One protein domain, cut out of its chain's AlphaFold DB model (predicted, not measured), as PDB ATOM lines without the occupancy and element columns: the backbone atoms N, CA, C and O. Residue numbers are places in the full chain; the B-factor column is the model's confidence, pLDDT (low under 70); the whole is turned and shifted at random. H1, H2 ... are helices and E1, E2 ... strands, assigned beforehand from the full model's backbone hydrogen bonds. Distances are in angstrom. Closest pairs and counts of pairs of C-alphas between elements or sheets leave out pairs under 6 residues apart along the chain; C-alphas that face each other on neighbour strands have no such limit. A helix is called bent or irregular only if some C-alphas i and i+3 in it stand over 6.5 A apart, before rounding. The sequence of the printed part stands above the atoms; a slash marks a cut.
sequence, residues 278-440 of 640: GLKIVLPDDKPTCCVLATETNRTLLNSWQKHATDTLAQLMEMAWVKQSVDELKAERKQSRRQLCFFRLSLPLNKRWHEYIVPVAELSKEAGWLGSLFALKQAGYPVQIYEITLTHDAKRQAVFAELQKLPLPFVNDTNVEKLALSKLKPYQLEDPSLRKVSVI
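What this domain is: This is residues 278 to 440 of the 640 residues of an uncharacterized protein of Idiomarina zobellii (UniProt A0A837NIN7). One strongly twisted sheet of seven strands curls like part of a barrel round the short helix H2, with H1 and H3 on the same face as H2. H4, H5 and H6 pack on the part of the sheet made by E3, E4 and E5, and a long loop, residues 406 to 420, runs past H5 from E6 to H6. The 163 printed residues hold six named helices and seven named strands, in the order E1 E2 H1 H2 H3 E3 E4 H4 H5 E5 E6 H6 E7; the class is mixed, helices and strands. The mixed sheet runs E4 E3 E5 E6 E1 E2 E7. The whole is compact, with a radius of gyration of the C-alphas of 16.4 A, and spans 53 by 31 by 30 A.

Where its parts are: E1, residues 279 to 284, begins at C-alpha 279 (133.085, 166.042, 155.386). E2 is 289 to 294, H1 299 to 306, H2 312 to 318 and H3 320 to 331, 16.5 A long. E3, 337 to 349, is 36.5 A long; E4, 352 to 359, 23.0 A. H4 is 360 to 363 and H5 369 to 378. E5, 383 to 393, is 32.3 A long; E6, 398 to 405, 23.2 A. H6 is 421 to 427, irregular, with C-alphas 423 and 426 7.1 A apart. E7, 436 to 440, ends at C-alpha 440 (136.510, 155.444, 154.757).

How they stand to each other: E1 and E2 form an antiparallel hairpin, with N 282 and O 291 2.8 A apart. E2 and E7 are parallel, with N 290 and O 436 at 2.8 A. E3 and E4 form a hairpin, with N 345 and O 356 at 2.9 A, and so do E5 and E6, with N 389 and O 402 at 2.9 A. E3 is antiparallel to E5, with N 340 and O 388 at 2.9 A, and E6 to E1, with N 281 and O 401 at 2.8 A. E4, H4, H5 and E5 make a split strand-helix-strand unit, two strands running the same way with E3 between them; E6, H6 and E7 make another, with E1 and E2 between. Both crossovers are right-handed. The helices make three layers with the sheet, H1, H2 and H3 on one face, H5 and H6 on the other. H3 is over E5, 8.2 A high; the closest C-alphas, of Leu 329 and His 392, are 6.0 A apart. H1 and H2 touch only at the corner, and only just, with 3 pairs of C-alphas within 8 A; the closest are those of Trp 305 and Thr 312, 6.4 A. H4 stands at the sheet's level. Every O i to N i+4 pair is within hydrogen-bond range in H1, H2, H3 and H5; H4 is too short for one, and H6 has 0 of 3, with 3 of 4 O i to N i+3 pairs.

The domain as a whole: The two C-alphas farthest apart, of Lys 395 and Asn 415, are 52.8 A apart. The printed part has no cut. E6 to H6 is the long link. Mean pLDDT of the printed part is 87.7; residues 410 to 418 and 431 to 433 are under 70.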
ATOM      1  N   GLY A 278     129.096 167.631 157.875       92.12
ATOM      2  CA  GLY A 278     130.287 168.017 157.107       92.12
ATOM      3  C   GLY A 278     131.136 166.816 156.676       92.12
ATOM      4  O   GLY A 278     130.979 165.705 157.188       92.12
ATOM      5  N   LEU A 279     132.079 167.039 155.758       94.94
ATOM      6  CA  LEU A 279     133.085 166.042 155.386       94.94
ATOM      7  C   LEU A 279     134.346 166.248 156.212       94.94
ATOM      8  O   LEU A 279     134.948 167.321 156.177       94.94
ATOM      9  N   LYS A 280     134.760 165.201 156.924       94.81
ATOM     10  CA  LYS A 280     136.051 165.174 157.607       94.81
ATOM     11  C   LYS A 280     137.094 164.570 156.688       94.81
ATOM     12  O   LYS A 280     136.877 163.499 156.124       94.81
ATOM     13  N   ILE A 281     138.208 165.269 156.546       94.69
ATOM     14  CA  ILE A 281     139.282 164.938 155.623       94.69
ATOM     15  C   ILE A 281     140.577 164.816 156.421       94.69
ATOM     16  O   ILE A 281     140.884 165.673 157.246       94.69
ATOM     17  N   VAL A 282     141.334 163.753 156.182       94.94
ATOM     18  CA  VAL A 282     142.647 163.521 156.786       94.94
ATOM     19  C   VAL A 282     143.664 163.343 155.675       94.94
ATOM     20  O   VAL A 282     143.502 162.498 154.794       94.94
ATOM     21  N   LEU A 283     144.726 164.131 155.738       93.25
ATOM     22  CA  LEU A 283     145.793 164.154 154.757       93.25
ATOM     23  C   LEU A 283     147.132 163.915 155.460       93.25
ATOM     24  O   LEU A 283     147.685 164.850 156.038       93.25
ATOM     25  N   PRO A 284     147.655 162.679 155.449       93.12
ATOM     26  CA  PRO A 284     148.983 162.401 155.983       93.12
ATOM     27  C   PRO A 284     150.056 163.158 155.195       93.12
ATOM     28  O   PRO A 284     149.960 163.273 153.971       93.12
ATOM     29  N   ASP A 285     151.090 163.635 155.885       90.50
ATOM     30  CA  ASP A 285     152.154 164.439 155.274       90.50
ATOM     31  C   ASP A 285     152.935 163.645 154.216       90.50
ATOM     32  O   ASP A 285     153.171 164.143 153.115       90.50
ATOM     33  N   ASP A 286     153.216 162.373 154.507       87.38
ATOM     34  CA  ASP A 286     154.044 161.502 153.665       87.38
ATOM     35  C   ASP A 286     153.250 160.672 152.645       87.38
ATOM     36  O   ASP A 286     153.827 159.875 151.900       87.38
ATOM     37  N   LYS A 287     151.913 160.787 152.615       86.19
ATOM     38  CA  LYS A 287     151.068 159.981 151.717       86.19
ATOM     39  C   LYS A 287     150.303 160.862 150.736       86.19
ATOM     40  O   LYS A 287     149.664 161.828 151.148       86.19
ATOM     41  N   PRO A 288     150.243 160.484 149.447       81.94
ATOM     42  CA  PRO A 288     149.437 161.211 148.474       81.94
ATOM     43  C   PRO A 288     147.932 160.964 148.670       81.94
ATOM     44  O   PRO A 288     147.116 161.654 148.079       81.94
ATOM     45  N   THR A 289     147.519 159.990 149.483       89.00
ATOM     46  CA  THR A 289     146.097 159.667 149.654       89.00
ATOM     47  C   THR A 289     145.420 160.596 150.658       89.00
ATOM     48  O   THR A 289     145.824 160.685 151.815       89.00
ATOM     49  N   CYS A 290     144.349 161.240 150.208       90.19
ATOM     50  CA  CYS A 290     143.426 162.039 150.995       90.19
ATOM     51  C   CYS A 290     142.289 161.138 151.498       90.19
ATOM     52  O   CYS A 290     141.518 160.604 150.701       90.19
ATOM     53  N   CYS A 291     142.194 160.932 152.808       93.31
ATOM     54  CA  CYS A 291     141.162 160.093 153.408       93.31
ATOM     55  C   CYS A 291     139.939 160.938 153.770       93.31
ATOM     56  O   CYS A 291     140.077 161.950 154.449       93.31
ATOM     57  N   VAL A 292     138.743 160.513 153.369       94.31
ATOM     58  CA  VAL A 292     137.483 161.206 153.668       94.31
ATOM     59  C   VAL A 292     136.589 160.282 154.480       94.31
ATOM     60  O   VAL A 292     136.303 159.169 154.044       94.31
ATOM     61  N   LEU A 293     136.147 160.743 155.650       93.75
ATOM     62  CA  LEU A 293     135.248 159.983 156.516       93.75
ATOM     63  C   LEU A 293     133.797 160.184 156.074       93.75
ATOM     64  O   LEU A 293     133.271 161.303 156.104       93.75
ATOM     65  N   ALA A 294     133.156 159.091 155.679       93.12
ATOM     66  CA  ALA A 294     131.770 159.076 155.251       93.12
ATOM     67  C   ALA A 294     130.848 158.579 156.367       93.12
ATOM     68  O   ALA A 294     131.142 157.612 157.062       93.12
ATOM     69  N   THR A 295     129.714 159.249 156.518       90.62
ATOM     70  CA  THR A 295     128.614 158.879 157.408       90.62
ATOM     71  C   THR A 295     127.334 158.812 156.581       90.62
ATOM     72  O   THR A 295     127.309 159.184 155.402       90.62
ATOM     73  N   GLU A 296     126.241 158.344 157.174       88.69
ATOM     74  CA  GLU A 296     124.928 158.451 156.532       88.69
ATOM     75  C   GLU A 296     124.541 159.926 156.321       88.69
ATOM     76  O   GLU A 296     124.148 160.326 155.225       88.69
ATOM     77  N   THR A 297     124.757 160.771 157.333       88.38
ATOM     78  CA  THR A 297     124.369 162.189 157.318       88.38
ATOM     79  C   THR A 297     125.142 163.028 156.305       88.38
ATOM     80  O   THR A 297     124.558 163.907 155.670       88.38
ATOM     81  N   ASN A 298     126.437 162.769 156.102       92.06
ATOM     82  CA  ASN A 298     127.248 163.540 155.156       92.06
ATOM     83  C   ASN A 298     127.296 162.930 153.739       92.06
ATOM     84  O   ASN A 298     127.879 163.535 152.833       92.06
ATOM     85  N   ARG A 299     126.639 161.781 153.501       92.44
ATOM     86  CA  ARG A 299     126.689 161.056 152.218       92.44
ATOM     87  C   ARG A 299     126.253 161.909 151.036       92.44
ATOM     88  O   ARG A 299     126.898 161.903 149.993       92.44
ATOM     89  N   THR A 300     125.178 162.675 151.197       92.38
ATOM     90  CA  THR A 300     124.671 163.569 150.144       92.38
ATOM     91  C   THR A 300     125.709 164.624 149.764       92.38
ATOM     92  O   THR A 300     125.897 164.916 148.580       92.38
ATOM     93  N   LEU A 301     126.424 165.171 150.754       93.62
ATOM     94  CA  LEU A 301     127.508 166.117 150.518       93.62
ATOM     95  C   LEU A 301     128.677 165.428 149.798       93.62
ATOM     96  O   LEU A 301     129.121 165.947 148.774       93.62
ATOM     97  N   LEU A 302     129.109 164.248 150.251       94.81
ATOM     98  CA  LEU A 302     130.165 163.466 149.595       94.81
ATOM     99  C   LEU A 302     129.832 163.166 148.128       94.81
ATOM    100  O   LEU A 302     130.603 163.510 147.230       94.81
ATOM    101  N   ASN A 303     128.641 162.624 147.872       93.62
ATOM    102  CA  ASN A 303     128.168 162.296 146.528       93.62
ATOM    103  C   ASN A 303     128.141 163.537 145.626       93.62
ATOM    104  O   ASN A 303     128.491 163.457 144.451       93.62
ATOM    105  N   SER A 304     127.780 164.709 146.163       92.88
ATOM    106  CA  SER A 304     127.808 165.959 145.393       92.88
ATOM    107  C   SER A 304     129.222 166.366 144.958       92.88
ATOM    108  O   SER A 304     129.389 166.972 143.898       92.88
ATOM    109  N   TRP A 305     130.247 166.041 145.750       93.06
ATOM    110  CA  TRP A 305     131.658 166.304 145.443       93.06
ATOM    111  C   TRP A 305     132.277 165.273 144.499       93.06
ATOM    112  O   TRP A 305     133.233 165.600 143.803       93.06
ATOM    113  N   GLN A 306     131.690 164.078 144.413       89.81
ATOM    114  CA  GLN A 306     132.132 163.002 143.520       89.81
ATOM    115  C   GLN A 306     131.314 162.888 142.222       89.81
ATOM    116  O   GLN A 306     131.670 162.120 141.333       89.81
ATOM    117  N   LYS A 307     130.223 163.659 142.087       88.94
ATOM    118  CA  LYS A 307     129.237 163.531 140.997       88.94
ATOM    119  C   LYS A 307     129.828 163.644 139.589       88.94
ATOM    120  O   LYS A 307     129.432 162.889 138.706       88.94
ATOM    121  N   HIS A 308     130.700 164.626 139.368       83.38
ATOM    122  CA  HIS A 308     131.253 164.943 138.045       83.38
ATOM    123  C   HIS A 308     132.729 164.545 137.903       83.38
ATOM    124  O   HIS A 308     133.186 164.318 136.786       83.38
ATOM    125  N   ALA A 309     133.446 164.411 139.022       78.94
ATOM    126  CA  ALA A 309     134.813 163.907 139.098       78.94
ATOM    127  C   ALA A 309     135.071 163.318 140.495       78.94
ATOM    128  O   ALA A 309     134.645 163.892 141.498       78.94
ATOM    129  N   THR A 310     135.778 162.189 140.574       77.62
ATOM    130  CA  THR A 310     136.033 161.465 141.835       77.62
ATOM    131  C   THR A 310     137.068 162.143 142.734       77.62
ATOM    132  O   THR A 310     136.969 162.043 143.955       77.62
ATOM    133  N   ASP A 311     138.022 162.871 142.146       85.06
ATOM    134  CA  ASP A 311     139.171 163.454 142.854       85.06
ATOM    135  C   ASP A 311     139.042 164.963 143.128       85.06
ATOM    136  O   ASP A 311     140.013 165.598 143.527       85.06
ATOM    137  N   THR A 312     137.850 165.553 142.978       89.69
ATOM    138  CA  THR A 312     137.593 166.992 143.223       89.69
ATOM    139  C   THR A 312     138.085 167.454 144.603       89.69
ATOM    140  O   THR A 312     138.650 168.535 144.742       89.69
ATOM    141  N   LEU A 313     137.903 166.622 145.638       92.19
ATOM    142  CA  LEU A 313     138.378 166.913 146.998       92.19
ATOM    143  C   LEU A 313     139.907 166.882 147.100       92.19
ATOM    144  O   LEU A 313     140.491 167.708 147.793       92.19
ATOM    145  N   ALA A 314     140.564 165.949 146.409       90.75
ATOM    146  CA  ALA A 314     142.020 165.898 146.365       90.75
ATOM    147  C   ALA A 314     142.590 167.098 145.592       90.75
ATOM    148  O   ALA A 314     143.535 167.722 146.062       90.75
ATOM    149  N   GLN A 315     141.958 167.487 144.481       91.56
ATOM    150  CA  GLN A 315     142.325 168.683 143.721       91.56
ATOM    151  C   GLN A 315     142.179 169.968 144.543       91.56
ATOM    152  O   GLN A 315     143.067 170.813 144.492       91.56
ATOM    153  N   LEU A 316     141.118 170.096 145.355       93.25
ATOM    154  CA  LEU A 316     140.976 171.207 146.305       93.25
ATOM    155  C   LEU A 316     142.200 171.301 147.228       93.25
ATOM    156  O   LEU A 316     142.779 172.374 147.365       93.25
ATOM    157  N   MET A 317     142.613 170.180 147.830       92.25
ATOM    158  CA  MET A 317     143.784 170.147 148.716       92.25
ATOM    159  C   MET A 317     145.091 170.486 147.990       92.25
ATOM    160  O   MET A 317     146.047 170.928 148.623       92.25
ATOM    161  N   GLU A 318     145.129 170.306 146.668       90.38
ATOM    162  CA  GLU A 318     146.298 170.590 145.846       90.38
ATOM    163  C   GLU A 318     146.376 172.041 145.336       90.38
ATOM    164  O   GLU A 318     147.413 172.447 144.797       90.38
ATOM    165  N   MET A 319     145.321 172.841 145.522       91.62
ATOM    166  CA  MET A 319     145.312 174.241 145.104       91.62
ATOM    167  C   MET A 319     146.372 175.050 145.860       91.62
ATOM    168  O   MET A 319     146.545 174.898 147.070       91.62
ATOM    169  N   ALA A 320     147.050 175.964 145.158       92.88
ATOM    170  CA  ALA A 320     148.177 176.723 145.704       92.88
ATOM    171  C   ALA A 320     147.840 177.463 147.012       92.88
ATOM    172  O   ALA A 320     148.618 177.421 147.958       92.88
ATOM    173  N   TRP A 321     146.654 178.073 147.101       93.81
ATOM    174  CA  TRP A 321     146.205 178.798 148.295       93.81
ATOM    175  C   TRP A 321     145.875 177.872 149.482       93.81
ATOM    176  O   TRP A 321     146.054 178.266 150.637       93.81
ATOM    177  N   VAL A 322     145.438 176.630 149.223       95.19
ATOM    178  CA  VAL A 322     145.250 175.615 150.274       95.19
ATOM    179  C   VAL A 322     146.604 175.126 150.772       95.19
ATOM    180  O   VAL A 322     146.827 175.113 151.979       95.19
ATOM    181  N   LYS A 323     147.526 174.788 149.859       94.62
ATOM    182  CA  LYS A 323     148.895 174.372 150.208       94.62
ATOM    183  C   LYS A 323     149.620 175.432 151.020       94.62
ATOM    184  O   LYS A 323     150.136 175.112 152.080       94.62
ATOM    185  N   GLN A 324     149.559 176.689 150.587       96.62
ATOM    186  CA  GLN A 324     150.140 177.801 151.328       96.62
ATOM    187  C   GLN A 324     149.590 177.864 152.762       96.62
ATOM    188  O   GLN A 324     150.358 177.955 153.713       96.62
ATOM    189  N   SER A 325     148.269 177.747 152.933       96.62
ATOM    190  CA  SER A 325     147.647 177.755 154.265       96.62
ATOM    191  C   SER A 325     148.080 176.557 155.123       96.62
ATOM    192  O   SER A 325     148.217 176.675 156.339       96.62
ATOM    193  N   VAL A 326     148.291 175.393 154.503       96.25
ATOM    194  CA  VAL A 326     148.828 174.195 155.166       96.25
ATOM    195  C   VAL A 326     150.285 174.401 155.581       96.25
ATOM    196  O   VAL A 326     150.642 174.045 156.701       96.25
ATOM    197  N   ASP A 327     151.114 174.984 154.722       96.75
ATOM    198  CA  ASP A 327     152.526 175.249 155.006       96.75
ATOM    199  C   ASP A 327     152.680 176.271 156.143       96.75
ATOM    200  O   ASP A 327     153.499 176.083 157.043       96.75
ATOM    201  N   GLU A 328     151.828 177.299 156.169       96.62
ATOM    202  CA  GLU A 328     151.733 178.244 157.287       96.62
ATOM    203  C   GLU A 328     151.358 177.535 158.596       96.62
ATOM    204  O   GLU A 328     152.018 177.742 159.612       96.62
ATOM    205  N   LEU A 329     150.352 176.648 158.575       96.88
ATOM    206  CA  LEU A 329     149.961 175.853 159.745       96.88
ATOM    207  C   LEU A 329     151.094 174.942 160.240       96.88
ATOM    208  O   LEU A 329     151.281 174.812 161.448       96.88
ATOM    209  N   LYS A 330     151.865 174.336 159.330       96.19
ATOM    210  CA  LYS A 330     153.025 173.490 159.665       96.19
ATOM    211  C   LYS A 330     154.159 174.271 160.324       96.19
ATOM    212  O   LYS A 330     154.902 173.708 161.126       96.19
ATOM    213  N   ALA A 331     154.305 175.549 159.983       95.62
ATOM    214  CA  ALA A 331     155.317 176.424 160.564       95.62
ATOM    215  C   ALA A 331     154.944 176.928 161.975       95.62
ATOM    216  O   ALA A 331     155.807 177.439 162.695       95.62
ATOM    217  N   GLU A 332     153.682 176.797 162.399       94.62
ATOM    218  CA  GLU A 332     153.239 177.267 163.711       94.62
ATOM    219  C   GLU A 332     153.724 176.365 164.856       94.62
ATOM    220  O   GLU A 332     153.610 175.141 164.842       94.62
ATOM    221  N   ARG A 333     154.219 176.986 165.936       90.62
ATOM    222  CA  ARG A 333     154.670 176.266 167.142       90.62
ATOM    223  C   ARG A 333     153.523 175.584 167.894       90.62
ATOM    224  O   ARG A 333     153.736 174.576 168.567       90.62
ATOM    225  N   LYS A 334     152.338 176.192 167.880       91.06
ATOM    226  CA  LYS A 334     151.131 175.662 168.515       91.06
ATOM    227  C   LYS A 334     150.176 175.211 167.427       91.06
ATOM    228  O   LYS A 334     150.011 175.908 166.435       91.06
ATOM    229  N   GLN A 335     149.501 174.095 167.670       92.81
ATOM    230  CA  GLN A 335     148.411 173.671 166.812       92.81
ATOM    231  C   GLN A 335     147.306 174.733 166.790       92.81
ATOM    232  O   GLN A 335     146.896 175.235 167.836       92.81
ATOM    233  N   SER A 336     146.848 175.047 165.584       94.25
ATOM    234  CA  SER A 336     145.975 176.169 165.249       94.25
ATOM    235  C   SER A 336     145.067 175.779 164.085       94.25
ATOM    236  O   SER A 336     145.228 174.696 163.510       94.25
ATOM    237  N   ARG A 337     144.106 176.638 163.736       94.31
ATOM    238  CA  ARG A 337     143.213 176.431 162.587       94.31
ATOM    239  C   ARG A 337     143.235 177.578 161.583       94.31
ATOM    240  O   ARG A 337     143.533 178.725 161.922       94.31
ATOM    241  N   ARG A 338     142.851 177.265 160.344       95.06
ATOM    242  CA  ARG A 338     142.595 178.230 159.264       95.06
ATOM    243  C   ARG A 338     141.269 177.934 158.584       95.06
ATOM    244  O   ARG A 338     141.005 176.789 158.243       95.06
ATOM    245  N   GLN A 339     140.449 178.964 158.399       95.31
ATOM    246  CA  GLN A 339     139.201 178.907 157.636       95.31
ATOM    247  C   GLN A 339     139.448 179.456 156.239       95.31
ATOM    248  O   GLN A 339     139.945 180.574 156.093       95.31
ATOM    249  N   LEU A 340     139.059 178.696 155.223       95.81
ATOM    250  CA  LEU A 340     139.134 179.126 153.839       95.81
ATOM    251  C   LEU A 340     137.761 178.982 153.188       95.81
ATOM    252  O   LEU A 340     137.156 177.910 153.207       95.81
ATOM    253  N   CYS A 341     137.278 180.073 152.600       95.69
ATOM    254  CA  CYS A 341     135.967 180.135 151.971       95.69
ATOM    255  C   CYS A 341     136.100 180.265 150.456       95.69
ATOM    256  O   CYS A 341     136.937 181.020 149.952       95.69
ATOM    257  N   PHE A 342     135.268 179.533 149.723       95.75
ATOM    258  CA  PHE A 342     135.316 179.485 148.269       95.75
ATOM    259  C   PHE A 342     133.954 179.134 147.667       95.75
ATOM    260  O   PHE A 342     133.084 178.533 148.304       95.75
ATOM    261  N   PHE A 343     133.786 179.496 146.400       94.19
ATOM    262  CA  PHE A 343     132.670 179.067 145.571       94.19
ATOM    263  C   PHE A 343     133.070 177.829 144.781       94.19
ATOM    264  O   PHE A 343     134.156 177.779 144.208       94.19
ATOM    265  N   ARG A 344     132.164 176.858 144.701       94.62
ATOM    266  CA  ARG A 344     132.253 175.748 143.754       94.62
ATOM    267  C   ARG A 344     131.151 175.880 142.713       94.62
ATOM    268  O   ARG A 344     129.988 176.101 143.068       94.62
ATOM    269  N   LEU A 345     131.529 175.712 141.452       93.31
ATOM    270  CA  LEU A 345     130.618 175.735 140.317       93.31
ATOM    271  C   LEU A 345     130.759 174.462 139.487       93.31
ATOM    272  O   LEU A 345     131.877 174.023 139.225       93.31
ATOM    273  N   SER A 346     129.633 173.945 139.005       92.12
ATOM    274  CA  SER A 346     129.591 172.879 138.000       92.12
ATOM    275  C   SER A 346     128.878 173.410 136.759       92.12
ATOM    276  O   SER A 346     127.693 173.735 136.831       92.12
ATOM    277  N   LEU A 347     129.572 173.514 135.623       91.62
ATOM    278  CA  LEU A 347     129.009 174.069 134.385       91.62
ATOM    279  C   LEU A 347     129.044 173.044 133.237       91.62
ATOM    280  O   LEU A 347     130.106 172.483 132.955       91.62
ATOM    281  N   PRO A 348     127.920 172.801 132.535       91.19
ATOM    282  CA  PRO A 348     127.885 171.932 131.366       91.19
ATOM    283  C   PRO A 348     128.317 172.717 130.117       91.19
ATOM    284  O   PRO A 348     127.502 173.349 129.447       91.19
ATOM    285  N   LEU A 349     129.608 172.681 129.791       88.88
ATOM    286  CA  LEU A 349     130.191 173.357 128.626       88.88
ATOM    287  C   LEU A 349     130.600 172.320 127.578       88.88
ATOM    288  O   LEU A 349     131.192 171.297 127.908       88.88
ATOM    289  N   ASN A 350     130.288 172.557 126.301       88.12
ATOM    290  CA  ASN A 350     130.669 171.660 125.197       88.12
ATOM    291  C   ASN A 350     130.315 170.176 125.448       88.12
ATOM    292  O   ASN A 350     131.109 169.280 125.165       88.12
ATOM    293  N   LYS A 351     129.118 169.911 125.998       88.62
ATOM    294  CA  LYS A 351     128.619 168.566 126.370       88.62
ATOM    295  C   LYS A 351     129.413 167.853 127.482       88.62
ATOM    296  O   LYS A 351     129.213 166.659 127.688       88.62
ATOM    297  N   ARG A 352     130.282 168.555 128.217       89.38
ATOM    298  CA  ARG A 352     131.024 168.025 129.372       89.38
ATOM    299  C   ARG A 352     130.820 168.907 130.600       89.38
ATOM    300  O   ARG A 352     130.709 170.127 130.498       89.38
ATOM    301  N   TRP A 353     130.769 168.281 131.770       90.38
ATOM    302  CA  TRP A 353     130.759 169.009 133.034       90.38
ATOM    303  C   TRP A 353     132.170 169.481 133.361       90.38
ATOM    304  O   TRP A 353     133.110 168.694 133.300       90.38
ATOM    305  N   HIS A 354     132.292 170.761 133.688       90.88
ATOM    306  CA  HIS A 354     133.526 171.385 134.143       90.88
ATOM    307  C   HIS A 354     133.305 171.893 135.564       90.88
ATOM    308  O   HIS A 354     132.278 172.513 135.856       90.88
ATOM    309  N   GLU A 355     134.260 171.602 136.437       92.31
ATOM    310  CA  GLU A 355     134.238 171.999 137.839       92.31
ATOM    311  C   GLU A 355     135.166 173.194 138.039       92.31
ATOM    312  O   GLU A 355     136.261 173.241 137.481       92.31
ATOM    313  N   TYR A 356     134.730 174.156 138.847       93.38
ATOM    314  CA  TYR A 356     135.495 175.357 139.158       93.38
ATOM    315  C   TYR A 356     135.501 175.592 140.663       93.38
ATOM    316  O   TYR A 356     134.458 175.460 141.310       93.38
ATOM    317  N   ILE A 357     136.654 175.989 141.203       94.75
ATOM    318  CA  ILE A 357     136.810 176.389 142.605       94.75
ATOM    319  C   ILE A 357     137.408 177.791 142.654       94.75
ATOM    320  O   ILE A 357     138.571 177.995 142.317       94.75
ATOM    321  N   VAL A 358     136.609 178.759 143.101       93.56
ATOM    322  CA  VAL A 358     137.002 180.169 143.154       93.56
ATOM    323  C   VAL A 358     137.118 180.612 144.616       93.56
ATOM    324  O   VAL A 358     136.090 180.727 145.293       93.56
ATOM    325  N   PRO A 359     138.330 180.848 145.146       94.19
ATOM    326  CA  PRO A 359     138.503 181.327 146.514       94.19
ATOM    327  C   PRO A 359     137.922 182.736 146.682       94.19
ATOM    328  O   PRO A 359     138.103 183.609 145.836       94.19
ATOM    329  N   VAL A 360     137.250 182.980 147.810       92.31
ATOM    330  CA  VAL A 360     136.610 184.276 148.112       92.31
ATOM    331  C   VAL A 360     137.619 185.430 148.104       92.31
ATOM    332  O   VAL A 360     137.279 186.533 147.689       92.31
ATOM    333  N   ALA A 361     138.867 185.170 148.499       87.62
ATOM    334  CA  ALA A 361     139.945 186.160 148.504       87.62
ATOM    335  C   ALA A 361     140.328 186.681 147.104       87.62
ATOM    336  O   ALA A 361     140.888 187.768 146.994       87.62
ATOM    337  N   GLU A 362     140.037 185.935 146.035       85.81
ATOM    338  CA  GLU A 362     140.257 186.408 144.662       85.81
ATOM    339  C   GLU A 362     139.079 187.253 144.165       85.81
ATOM    340  O   GLU A 362     139.267 188.216 143.426       85.81
ATOM    341  N   LEU A 363     137.863 186.952 144.634       83.31
ATOM    342  CA  LEU A 363     136.651 187.685 144.257       83.31
ATOM    343  C   LEU A 363     136.642 189.132 144.757       83.31
ATOM    344  O   LEU A 363     135.956 189.969 144.180       83.31
ATOM    345  N   SER A 364     137.382 189.442 145.822       72.75
ATOM    346  CA  SER A 364     137.485 190.805 146.354       72.75
ATOM    347  C   SER A 364     138.349 191.728 145.491       72.75
ATOM    348  O   SER A 364     138.279 192.946 145.650       72.75
ATOM    349  N   LYS A 365     139.151 191.178 144.569       79.19
ATOM    350  CA  LYS A 365     140.075 191.948 143.722       79.19
ATOM    351  C   LYS A 365     139.396 192.583 142.509       79.19
ATOM    352  O   LYS A 365     139.953 193.502 141.916       79.19
ATOM    353  N   GLU A 366     138.209 192.111 142.132       73.62
ATOM    354  CA  GLU A 366     137.503 192.560 140.932       73.62
ATOM    355  C   GLU A 366     135.992 192.692 141.197       73.62
ATOM    356  O   GLU A 366     135.354 191.809 141.767       73.62
ATOM    357  N   ALA A 367     135.390 193.803 140.768       70.81
ATOM    358  CA  ALA A 367     133.961 194.047 140.959       70.81
ATOM    359  C   ALA A 367     133.081 193.148 140.062       70.81
ATOM    360  O   ALA A 367     133.484 192.713 138.986       70.81
ATOM    361  N   GLY A 368     131.838 192.890 140.490       71.62
ATOM    362  CA  GLY A 368     130.814 192.212 139.674       71.62
ATOM    363  C   GLY A 368     130.825 190.676 139.713       71.62
ATOM    364  O   GLY A 368     129.869 190.045 139.251       71.62
ATOM    365  N   TRP A 369     131.839 190.055 140.325       77.69
ATOM    366  CA  TRP A 369     131.909 188.599 140.493       77.69
ATOM    367  C   TRP A 369     130.744 188.027 141.297       77.69
ATOM    368  O   TRP A 369     130.117 187.058 140.876       77.69
ATOM    369  N   LEU A 370     130.422 188.639 142.438       78.38
ATOM    370  CA  LEU A 370     129.366 188.136 143.316       78.38
ATOM    371  C   LEU A 370     127.999 188.127 142.608       78.38
ATOM    372  O   LEU A 370     127.296 187.119 142.642       78.38
ATOM    373  N   GLY A 371     127.667 189.208 141.892       77.25
ATOM    374  CA  GLY A 371     126.454 189.285 141.070       77.25
ATOM    375  C   GLY A 371     126.428 188.212 139.981       77.25
ATOM    376  O   GLY A 371     125.427 187.519 139.818       77.25
ATOM    377  N   SER A 372     127.553 187.999 139.296       80.38
ATOM    378  CA  SER A 372     127.693 186.974 138.254       80.38
ATOM    379  C   SER A 372     127.468 185.546 138.769       80.38
ATOM    380  O   SER A 372     126.783 184.744 138.131       80.38
ATOM    381  N   LEU A 373     128.025 185.218 139.938       83.81
ATOM    382  CA  LEU A 373     127.859 183.911 140.581       83.81
ATOM    383  C   LEU A 373     126.403 183.675 141.004       83.81
ATOM    384  O   LEU A 373     125.880 182.569 140.845       83.81
ATOM    385  N   PHE A 374     125.726 184.716 141.494       78.56
ATOM    386  CA  PHE A 374     124.300 184.645 141.806       78.56
ATOM    387  C   PHE A 374     123.428 184.518 140.554       78.56
ATOM    388  O   PHE A 374     122.506 183.705 140.564       78.56
ATOM    389  N   ALA A 375     123.754 185.219 139.466       78.94
ATOM    390  CA  ALA A 375     123.046 185.095 138.193       78.94
ATOM    391  C   ALA A 375     123.138 183.668 137.625       78.94
ATOM    392  O   ALA A 375     122.133 183.098 137.200       78.94
ATOM    393  N   LEU A 376     124.316 183.031 137.694       84.00
ATOM    394  CA  LEU A 376     124.470 181.619 137.320       84.00
ATOM    395  C   LEU A 376     123.594 180.699 138.177       84.00
ATOM    396  O   LEU A 376     122.949 179.790 137.657       84.00
ATOM    397  N   LYS A 377     123.538 180.946 139.488       85.00
ATOM    398  CA  LYS A 377     122.685 180.175 140.392       85.00
ATOM    399  C   LYS A 377     121.199 180.329 140.061       85.00
ATOM    400  O   LYS A 377     120.477 179.337 140.060       85.00
ATOM    401  N   GLN A 378     120.754 181.553 139.768       81.00
ATOM    402  CA  GLN A 378     119.380 181.850 139.347       81.00
ATOM    403  C   GLN A 378     119.027 181.181 138.018       81.00
ATOM    404  O   GLN A 378     117.922 180.669 137.868       81.00
ATOM    405  N   ALA A 379     119.984 181.098 137.094       82.94
ATOM    406  CA  ALA A 379     119.842 180.353 135.846       82.94
ATOM    407  C   ALA A 379     119.813 178.819 136.035       82.94
ATOM    408  O   ALA A 379     119.732 178.079 135.057       82.94
ATOM    409  N   GLY A 380     119.876 178.322 137.278       86.38
ATOM    410  CA  GLY A 380     119.774 176.902 137.612       86.38
ATOM    411  C   GLY A 380     121.107 176.151 137.620       86.38
ATOM    412  O   GLY A 380     121.116 174.936 137.830       86.38
ATOM    413  N   TYR A 381     122.240 176.834 137.429       88.50
ATOM    414  CA  TYR A 381     123.545 176.182 137.518       88.50
ATOM    415  C   TYR A 381     123.922 175.883 138.981       88.50
ATOM    416  O   TYR A 381     123.676 176.706 139.872       88.50
ATOM    417  N   PRO A 382     124.555 174.727 139.269       90.06
ATOM    418  CA  PRO A 382     125.072 174.421 140.597       90.06
ATOM    419  C   PRO A 382     126.165 175.411 141.016       90.06
ATOM    420  O   PRO A 382     127.323 175.269 140.641       90.06
ATOM    421  N   VAL A 383     125.788 176.402 141.827       90.50
ATOM    422  CA  VAL A 383     126.707 177.343 142.479       90.50
ATOM    423  C   VAL A 383     126.498 177.263 143.986       90.50
ATOM    424  O   VAL A 383     125.423 177.580 144.519       90.50
ATOM    425  N   GLN A 384     127.524 176.787 144.680       92.25
ATOM    426  CA  GLN A 384     127.489 176.549 146.117       92.25
ATOM    427  C   GLN A 384     128.704 177.182 146.784       92.25
ATOM    428  O   GLN A 384     129.768 177.303 146.182       92.25
ATOM    429  N   ILE A 385     128.523 177.580 148.038       92.81
ATOM    430  CA  ILE A 385     129.569 178.192 148.850       92.81
ATOM    431  C   ILE A 385     129.973 177.176 149.900       92.81
ATOM    432  O   ILE A 385     129.115 176.561 150.544       92.81
ATOM    433  N   TYR A 386     131.275 177.009 150.047       95.94
ATOM    434  CA  TYR A 386     131.860 176.092 150.999       95.94
ATOM    435  C   TYR A 386     132.869 176.818 151.876       95.94
ATOM    436  O   TYR A 386     133.486 177.811 151.482       95.94
ATOM    437  N   GLU A 387     133.025 176.284 153.076       96.44
ATOM    438  CA  GLU A 387     134.155 176.556 153.944       96.44
ATOM    439  C   GLU A 387     134.912 175.249 154.151       96.44
ATOM    440  O   GLU A 387     134.302 174.215 154.430       96.44
ATOM    441  N   ILE A 388     136.236 175.313 154.047       97.25
ATOM    442  CA  ILE A 388     137.127 174.298 154.591       97.25
ATOM    443  C   ILE A 388     137.889 174.901 155.770       97.25
ATOM    444  O   ILE A 388     138.573 175.915 155.635       97.25
ATOM    445  N   THR A 389     137.757 174.281 156.937       97.06
ATOM    446  CA  THR A 389     138.620 174.567 158.080       97.06
ATOM    447  C   THR A 389     139.743 173.542 158.119       97.06
ATOM    448  O   THR A 389     139.473 172.353 158.002       97.06
ATOM    449  N   LEU A 390     140.983 173.989 158.305       97.06
ATOM    450  CA  LEU A 390     142.203 173.181 158.313       97.06
ATOM    451  C   LEU A 390     142.928 173.293 159.654       97.06
ATOM    452  O   LEU A 390     142.945 174.367 160.249       97.06
ATOM    453  N   THR A 391     143.583 172.218 160.086       97.12
ATOM    454  CA  THR A 391     144.580 172.200 161.168       97.12
ATOM    455  C   THR A 391     145.682 171.192 160.846       97.12
ATOM    456  O   THR A 391     145.448 170.231 160.113       97.12
ATOM    457  N   HIS A 392     146.882 171.389 161.391       96.62
ATOM    458  CA  HIS A 392     147.986 170.432 161.294       96.62
ATOM    459  C   HIS A 392     148.332 169.885 162.679       96.62
ATOM    460  O   HIS A 392     148.492 170.645 163.634       96.62
ATOM    461  N   ASP A 393     148.443 168.562 162.780       94.50
ATOM    462  CA  ASP A 393     148.874 167.869 163.992       94.50
ATOM    463  C   ASP A 393     150.280 167.301 163.776       94.50
ATOM    464  O   ASP A 393     150.465 166.229 163.189       94.50
ATOM    465  N   ALA A 394     151.282 168.003 164.304       92.88
ATOM    466  CA  ALA A 394     152.680 167.596 164.212       92.88
ATOM    467  C   ALA A 394     152.974 166.245 164.890       92.88
ATOM    468  O   ALA A 394     153.941 165.580 164.530       92.88
ATOM    469  N   LYS A 395     152.167 165.786 165.858       90.94
ATOM    470  CA  LYS A 395     152.381 164.463 166.474       90.94
ATOM    471  C   LYS A 395     151.912 163.340 165.563       90.94
ATOM    472  O   LYS A 395     152.493 162.259 165.585       90.94
ATOM    473  N   ARG A 396     150.853 163.588 164.792       89.81
ATOM    474  CA  ARG A 396     150.296 162.626 163.834       89.81
ATOM    475  C   ARG A 396     150.864 162.770 162.424       89.81
ATOM    476  O   ARG A 396     150.587 161.896 161.611       89.81
ATOM    477  N   GLN A 397     151.642 163.827 162.159       93.94
ATOM    478  CA  GLN A 397     152.211 164.137 160.840       93.94
ATOM    479  C   GLN A 397     151.113 164.133 159.764       93.94
ATOM    480  O   GLN A 397     151.167 163.409 158.767       93.94
ATOM    481  N   ALA A 398     150.032 164.865 160.045       94.94
ATOM    482  CA  ALA A 398     148.866 164.921 159.178       94.94
ATOM    483  C   ALA A 398     148.120 166.251 159.303       94.94
ATOM    484  O   ALA A 398     148.033 166.853 160.377       94.94
ATOM    485  N   VAL A 399     147.517 166.664 158.193       96.00
ATOM    486  CA  VAL A 399     146.540 167.748 158.126       96.00
ATOM    487  C   VAL A 399     145.142 167.165 158.302       96.00
ATOM    488  O   VAL A 399     144.787 166.159 157.686       96.00
ATOM    489  N   PHE A 400     144.335 167.819 159.125       96.38
ATOM    490  CA  PHE A 400     142.927 167.508 159.329       96.38
ATOM    491  C   PHE A 400     142.093 168.661 158.790       96.38
ATOM    492  O   PHE A 400     142.421 169.828 159.016       96.38
ATOM    493  N   ALA A 401     141.015 168.339 158.083       96.31
ATOM    494  CA  ALA A 401     140.107 169.329 157.543       96.31
ATOM    495  C   ALA A 401     138.641 168.982 157.792       96.31
ATOM    496  O   ALA A 401     138.241 167.818 157.759       96.31
ATOM    497  N   GLU A 402     137.831 170.016 157.977       95.88
ATOM    498  CA  GLU A 402     136.376 169.943 158.010       95.88
ATOM    499  C   GLU A 402     135.820 170.806 156.877       95.88
ATOM    500  O   GLU A 402     135.968 172.027 156.879       95.88
ATOM    501  N   LEU A 403     135.202 170.158 155.889       96.81
ATOM    502  CA  LEU A 403     134.577 170.798 154.736       96.81
ATOM    503  C   LEU A 403     133.060 170.837 154.920       96.81
ATOM    504  O   LEU A 403     132.406 169.806 155.094       96.81
ATOM    505  N   GLN A 404     132.486 172.032 154.826       94.88
ATOM    506  CA  GLN A 404     131.069 172.272 155.062       94.88
ATOM    507  C   GLN A 404     130.476 173.184 153.990       94.88
ATOM    508  O   GLN A 404     131.130 174.087 153.473       94.88
ATOM    509  N   LYS A 405     129.204 172.956 153.663       93.44
ATOM    510  CA  LYS A 405     128.417 173.858 152.817       93.44
ATOM    511  C   LYS A 405     127.862 174.997 153.675       93.44
ATOM    512  O   LYS A 405     127.256 174.713 154.702       93.44
ATOM    513  N   LEU A 406     127.984 176.245 153.223       91.94
ATOM    514  CA  LEU A 406     127.420 177.405 153.921       91.94
ATOM    515  C   LEU A 406     126.000 177.731 153.405       91.94
ATOM    516  O   LEU A 406     125.841 178.077 152.227       91.94
ATOM    517  N   PRO A 407     124.947 177.629 154.245       87.31
ATOM    518  CA  PRO A 407     123.576 177.951 153.855       87.31
ATOM    519  C   PRO A 407     123.319 179.463 153.956       87.31
ATOM    520  O   PRO A 407     122.801 179.955 154.956       87.31
ATOM    521  N   LEU A 408     123.694 180.211 152.917       83.94
ATOM    522  CA  LEU A 408     123.402 181.647 152.824       83.94
ATOM    523  C   LEU A 408     122.010 181.903 152.214       83.94
ATOM    524  O   LEU A 408     121.570 181.113 151.376       83.94
ATOM    525  N   PRO A 409     121.314 182.991 152.594       77.88
ATOM    526  CA  PRO A 409     120.091 183.414 151.915       77.88
ATOM    527  C   PRO A 409     120.426 183.850 150.481       77.88
ATOM    528  O   PRO A 409     121.247 184.736 150.270       77.88
ATOM    529  N   PHE A 410     119.817 183.219 149.476       69.06
ATOM    530  CA  PHE A 410     120.042 183.562 148.068       69.06
ATOM    531  C   PHE A 410     118.804 184.240 147.491       69.06
ATOM    532  O   PHE A 410     117.882 183.547 147.079       69.06
ATOM    533  N   VAL A 411     118.824 185.568 147.388       61.22
ATOM    534  CA  VAL A 411     117.991 186.345 146.457       61.22
ATOM    535  C   VAL A 411     118.769 187.612 146.113       61.22
ATOM    536  O   VAL A 411     119.324 188.217 147.020       61.22
ATOM    537  N   ASN A 412     118.821 187.991 144.836       56.69
ATOM    538  CA  ASN A 412     118.963 189.382 144.401       56.69
ATOM    539  C   ASN A 412     118.389 189.514 142.985       56.69
ATOM    540  O   ASN A 412     118.925 188.919 142.050       56.69
ATOM    541  N   ASP A 413     117.328 190.307 142.833       55.06
ATOM    542  CA  ASP A 413     116.936 190.886 141.547       55.06
ATOM    543  C   ASP A 413     118.048 191.842 141.128       55.06
ATOM    544  O   ASP A 413     118.175 192.949 141.651       55.06
ATOM    545  N   THR A 414     118.913 191.398 140.228       53.88
ATOM    546  CA  THR A 414     119.910 192.282 139.635       53.88
ATOM    547  C   THR A 414     119.935 192.044 138.135       53.88
ATOM    548  O   THR A 414     120.001 190.909 137.670       53.88
ATOM    549  N   ASN A 415     119.871 193.136 137.370       53.59
ATOM    550  CA  ASN A 415     120.255 193.153 135.962       53.59
ATOM    551  C   ASN A 415     121.774 192.932 135.921       53.59
ATOM    552  O   ASN A 415     122.547 193.886 135.976       53.59
ATOM    553  N   VAL A 416     122.208 191.673 135.955       58.91
ATOM    554  CA  VAL A 416     123.631 191.321 135.962       58.91
ATOM    555  C   VAL A 416     124.106 191.135 134.527       58.91
ATOM    556  O   VAL A 416     123.489 190.411 133.744       58.91
ATOM    557  N   GLU A 417     125.231 191.762 134.184       57.31
ATOM    558  CA  GLU A 417     125.941 191.476 132.939       57.31
ATOM    559  C   GLU A 417     126.330 189.994 132.863       57.31
ATOM    560  O   GLU A 417     126.720 189.363 133.846       57.31
ATOM    561  N   LYS A 418     126.233 189.409 131.669       65.50
ATOM    562  CA  LYS A 418     126.554 187.998 131.443       65.50
ATOM    563  C   LYS A 418     128.004 187.711 131.865       65.50
ATOM    564  O   LYS A 418     128.929 188.304 131.313       65.50
ATOM    565  N   LEU A 419     128.214 186.766 132.791       72.38
ATOM    566  CA  LEU A 419     129.564 186.357 133.200       72.38
ATOM    567  C   LEU A 419     130.349 185.846 131.987       72.38
ATOM    568  O   LEU A 419     129.970 184.856 131.355       72.38
ATOM    569  N   ALA A 420     131.476 186.486 131.693       76.69
ATOM    570  CA  ALA A 420     132.402 185.992 130.688       76.69
ATOM    571  C   ALA A 420     133.098 184.720 131.205       76.69
ATOM    572  O   ALA A 420     133.885 184.775 132.149       76.69
ATOM    573  N   LEU A 421     132.838 183.572 130.565       80.00
ATOM    574  CA  LEU A 421     133.418 182.271 130.944       80.00
ATOM    575  C   LEU A 421     134.955 182.269 130.932       80.00
ATOM    576  O   LEU A 421     135.569 181.506 131.674       80.00
ATOM    577  N   SER A 422     135.588 183.153 130.151       82.31
ATOM    578  CA  SER A 422     137.041 183.360 130.171       82.31
ATOM    579  C   SER A 422     137.578 183.683 131.568       82.31
ATOM    580  O   SER A 422     138.681 183.255 131.894       82.31
ATOM    581  N   LYS A 423     136.795 184.376 132.408       83.12
ATOM    582  CA  LYS A 423     137.175 184.724 133.785       83.12
ATOM    583  C   LYS A 423     137.251 183.508 134.710       83.12
ATOM    584  O   LYS A 423     138.010 183.530 135.670       83.12
ATOM    585  N   LEU A 424     136.496 182.443 134.425       86.94
ATOM    586  CA  LEU A 424     136.497 181.213 135.223       86.94
ATOM    587  C   LEU A 424     137.657 180.275 134.880       86.94
ATOM    588  O   LEU A 424     137.997 179.420 135.691       86.94
ATOM    589  N   LYS A 425     138.283 180.438 133.709       87.44
ATOM    590  CA  LYS A 425     139.325 179.532 133.211       87.44
ATOM    591  C   LYS A 425     140.484 179.293 134.201       87.44
ATOM    592  O   LYS A 425     140.839 178.134 134.369       87.44
ATOM    593  N   PRO A 426     141.031 180.303 134.912       89.06
ATOM    594  CA  PRO A 426     142.105 180.083 135.893       89.06
ATOM    595  C   PRO A 426     141.696 179.245 137.112       89.06
ATOM    596  O   PRO A 426     142.553 178.756 137.839       89.06
ATOM    597  N   TYR A 427     140.391 179.112 137.357       90.88
ATOM    598  CA  TYR A 427     139.812 178.420 138.510       90.88
ATOM    599  C   TYR A 427     139.226 177.058 138.147       90.88
ATOM    600  O   TYR A 427     138.588 176.414 138.984       90.88
ATOM    601  N   GLN A 428     139.368 176.658 136.886       91.12
ATOM    602  CA  GLN A 428     138.905 175.371 136.416       91.12
ATOM    603  C   GLN A 428     139.766 174.273 137.021       91.12
ATOM    604  O   GLN A 428     140.990 174.369 137.066       91.12
ATOM    605  N   LEU A 429     139.107 173.217 137.468       89.50
ATOM    606  CA  LEU A 429     139.764 171.984 137.847       89.50
ATOM    607  C   LEU A 429     140.246 171.277 136.572       89.50
ATOM    608  O   LEU A 429     139.438 170.847 135.746       89.50
ATOM    609  N   GLU A 430     141.563 171.213 136.393       75.38
ATOM    610  CA  GLU A 430     142.249 170.529 135.293       75.38
ATOM    611  C   GLU A 430     143.330 169.589 135.874       75.38
ATOM    612  O   GLU A 430     143.792 169.793 136.995       75.38
ATOM    613  N   ASP A 431     143.707 168.560 135.104       62.72
ATOM    614  CA  ASP A 431     144.643 167.468 135.438       62.72
ATOM    615  C   ASP A 431     144.219 166.437 136.515       62.72
ATOM    616  O   ASP A 431     143.494 166.729 137.470       62.72
ATOM    617  N   PRO A 432     144.667 165.168 136.387       66.94
ATOM    618  CA  PRO A 432     144.565 164.199 137.469       66.94
ATOM    619  C   PRO A 432     145.422 164.659 138.653       66.94
ATOM    620  O   PRO A 432     146.634 164.839 138.542       66.94
ATOM    621  N   SER A 433     144.780 164.820 139.808       69.56
ATOM    622  CA  SER A 433     145.456 165.144 141.064       69.56
ATOM    623  C   SER A 433     146.561 164.122 141.371       69.56
ATOM    624  O   SER A 433     146.339 162.913 141.295       69.56
ATOM    625  N   LEU A 434     147.737 164.604 141.801       74.94
ATOM    626  CA  LEU A 434     148.800 163.756 142.372       74.94
ATOM    627  C   LEU A 434     148.296 162.958 143.582       74.94
ATOM    628  O   LEU A 434     148.819 161.895 143.916       74.94
ATOM    629  N   ARG A 435     147.263 163.490 144.237       82.19
ATOM    630  CA  ARG A 435     146.571 162.881 145.361       82.19
ATOM    631  C   ARG A 435     145.313 162.144 144.931       82.19
ATOM    632  O   ARG A 435     144.569 162.631 144.086       82.19
ATOM    633  N   LYS A 436     145.032 161.016 145.577       87.19
ATOM    634  CA  LYS A 436     143.793 160.244 145.379       87.19
ATOM    635  C   LYS A 436     142.880 160.379 146.583       87.19
ATOM    636  O   LYS A 436     143.374 160.474 147.706       87.19
ATOM    637  N   VAL A 437     141.569 160.331 146.369       90.75
ATOM    638  CA  VAL A 437     140.593 160.275 147.468       90.75
ATOM    639  C   VAL A 437     140.317 158.822 147.865       90.75
ATOM    640  O   VAL A 437     139.935 158.005 147.033       90.75
ATOM    641  N   SER A 438     140.470 158.504 149.151       93.38
ATOM    642  CA  SER A 438     140.018 157.248 149.755       93.38
ATOM    643  C   SER A 438     138.852 157.534 150.687       93.38
ATOM    644  O   SER A 438     139.007 158.252 151.673       93.38
ATOM    645  N   VAL A 439     137.689 156.960 150.400       94.00
ATOM    646  CA  VAL A 439     136.525 157.062 151.285       94.00
ATOM    647  C   VAL A 439     136.617 155.966 152.341       94.00
ATOM    648  O   VAL A 439     136.817 154.801 152.007       94.00
ATOM    649  N   ILE A 440     136.502 156.347 153.608       94.19
ATOM    650  CA  ILE A 440     136.510 155.444 154.757       94.19
ATOM    651  C   ILE A 440     135.169 155.608 155.465       94.19
ATOM    652  O   ILE A 440     134.761 156.727 155.771       94.19
TER     653      ILE A 440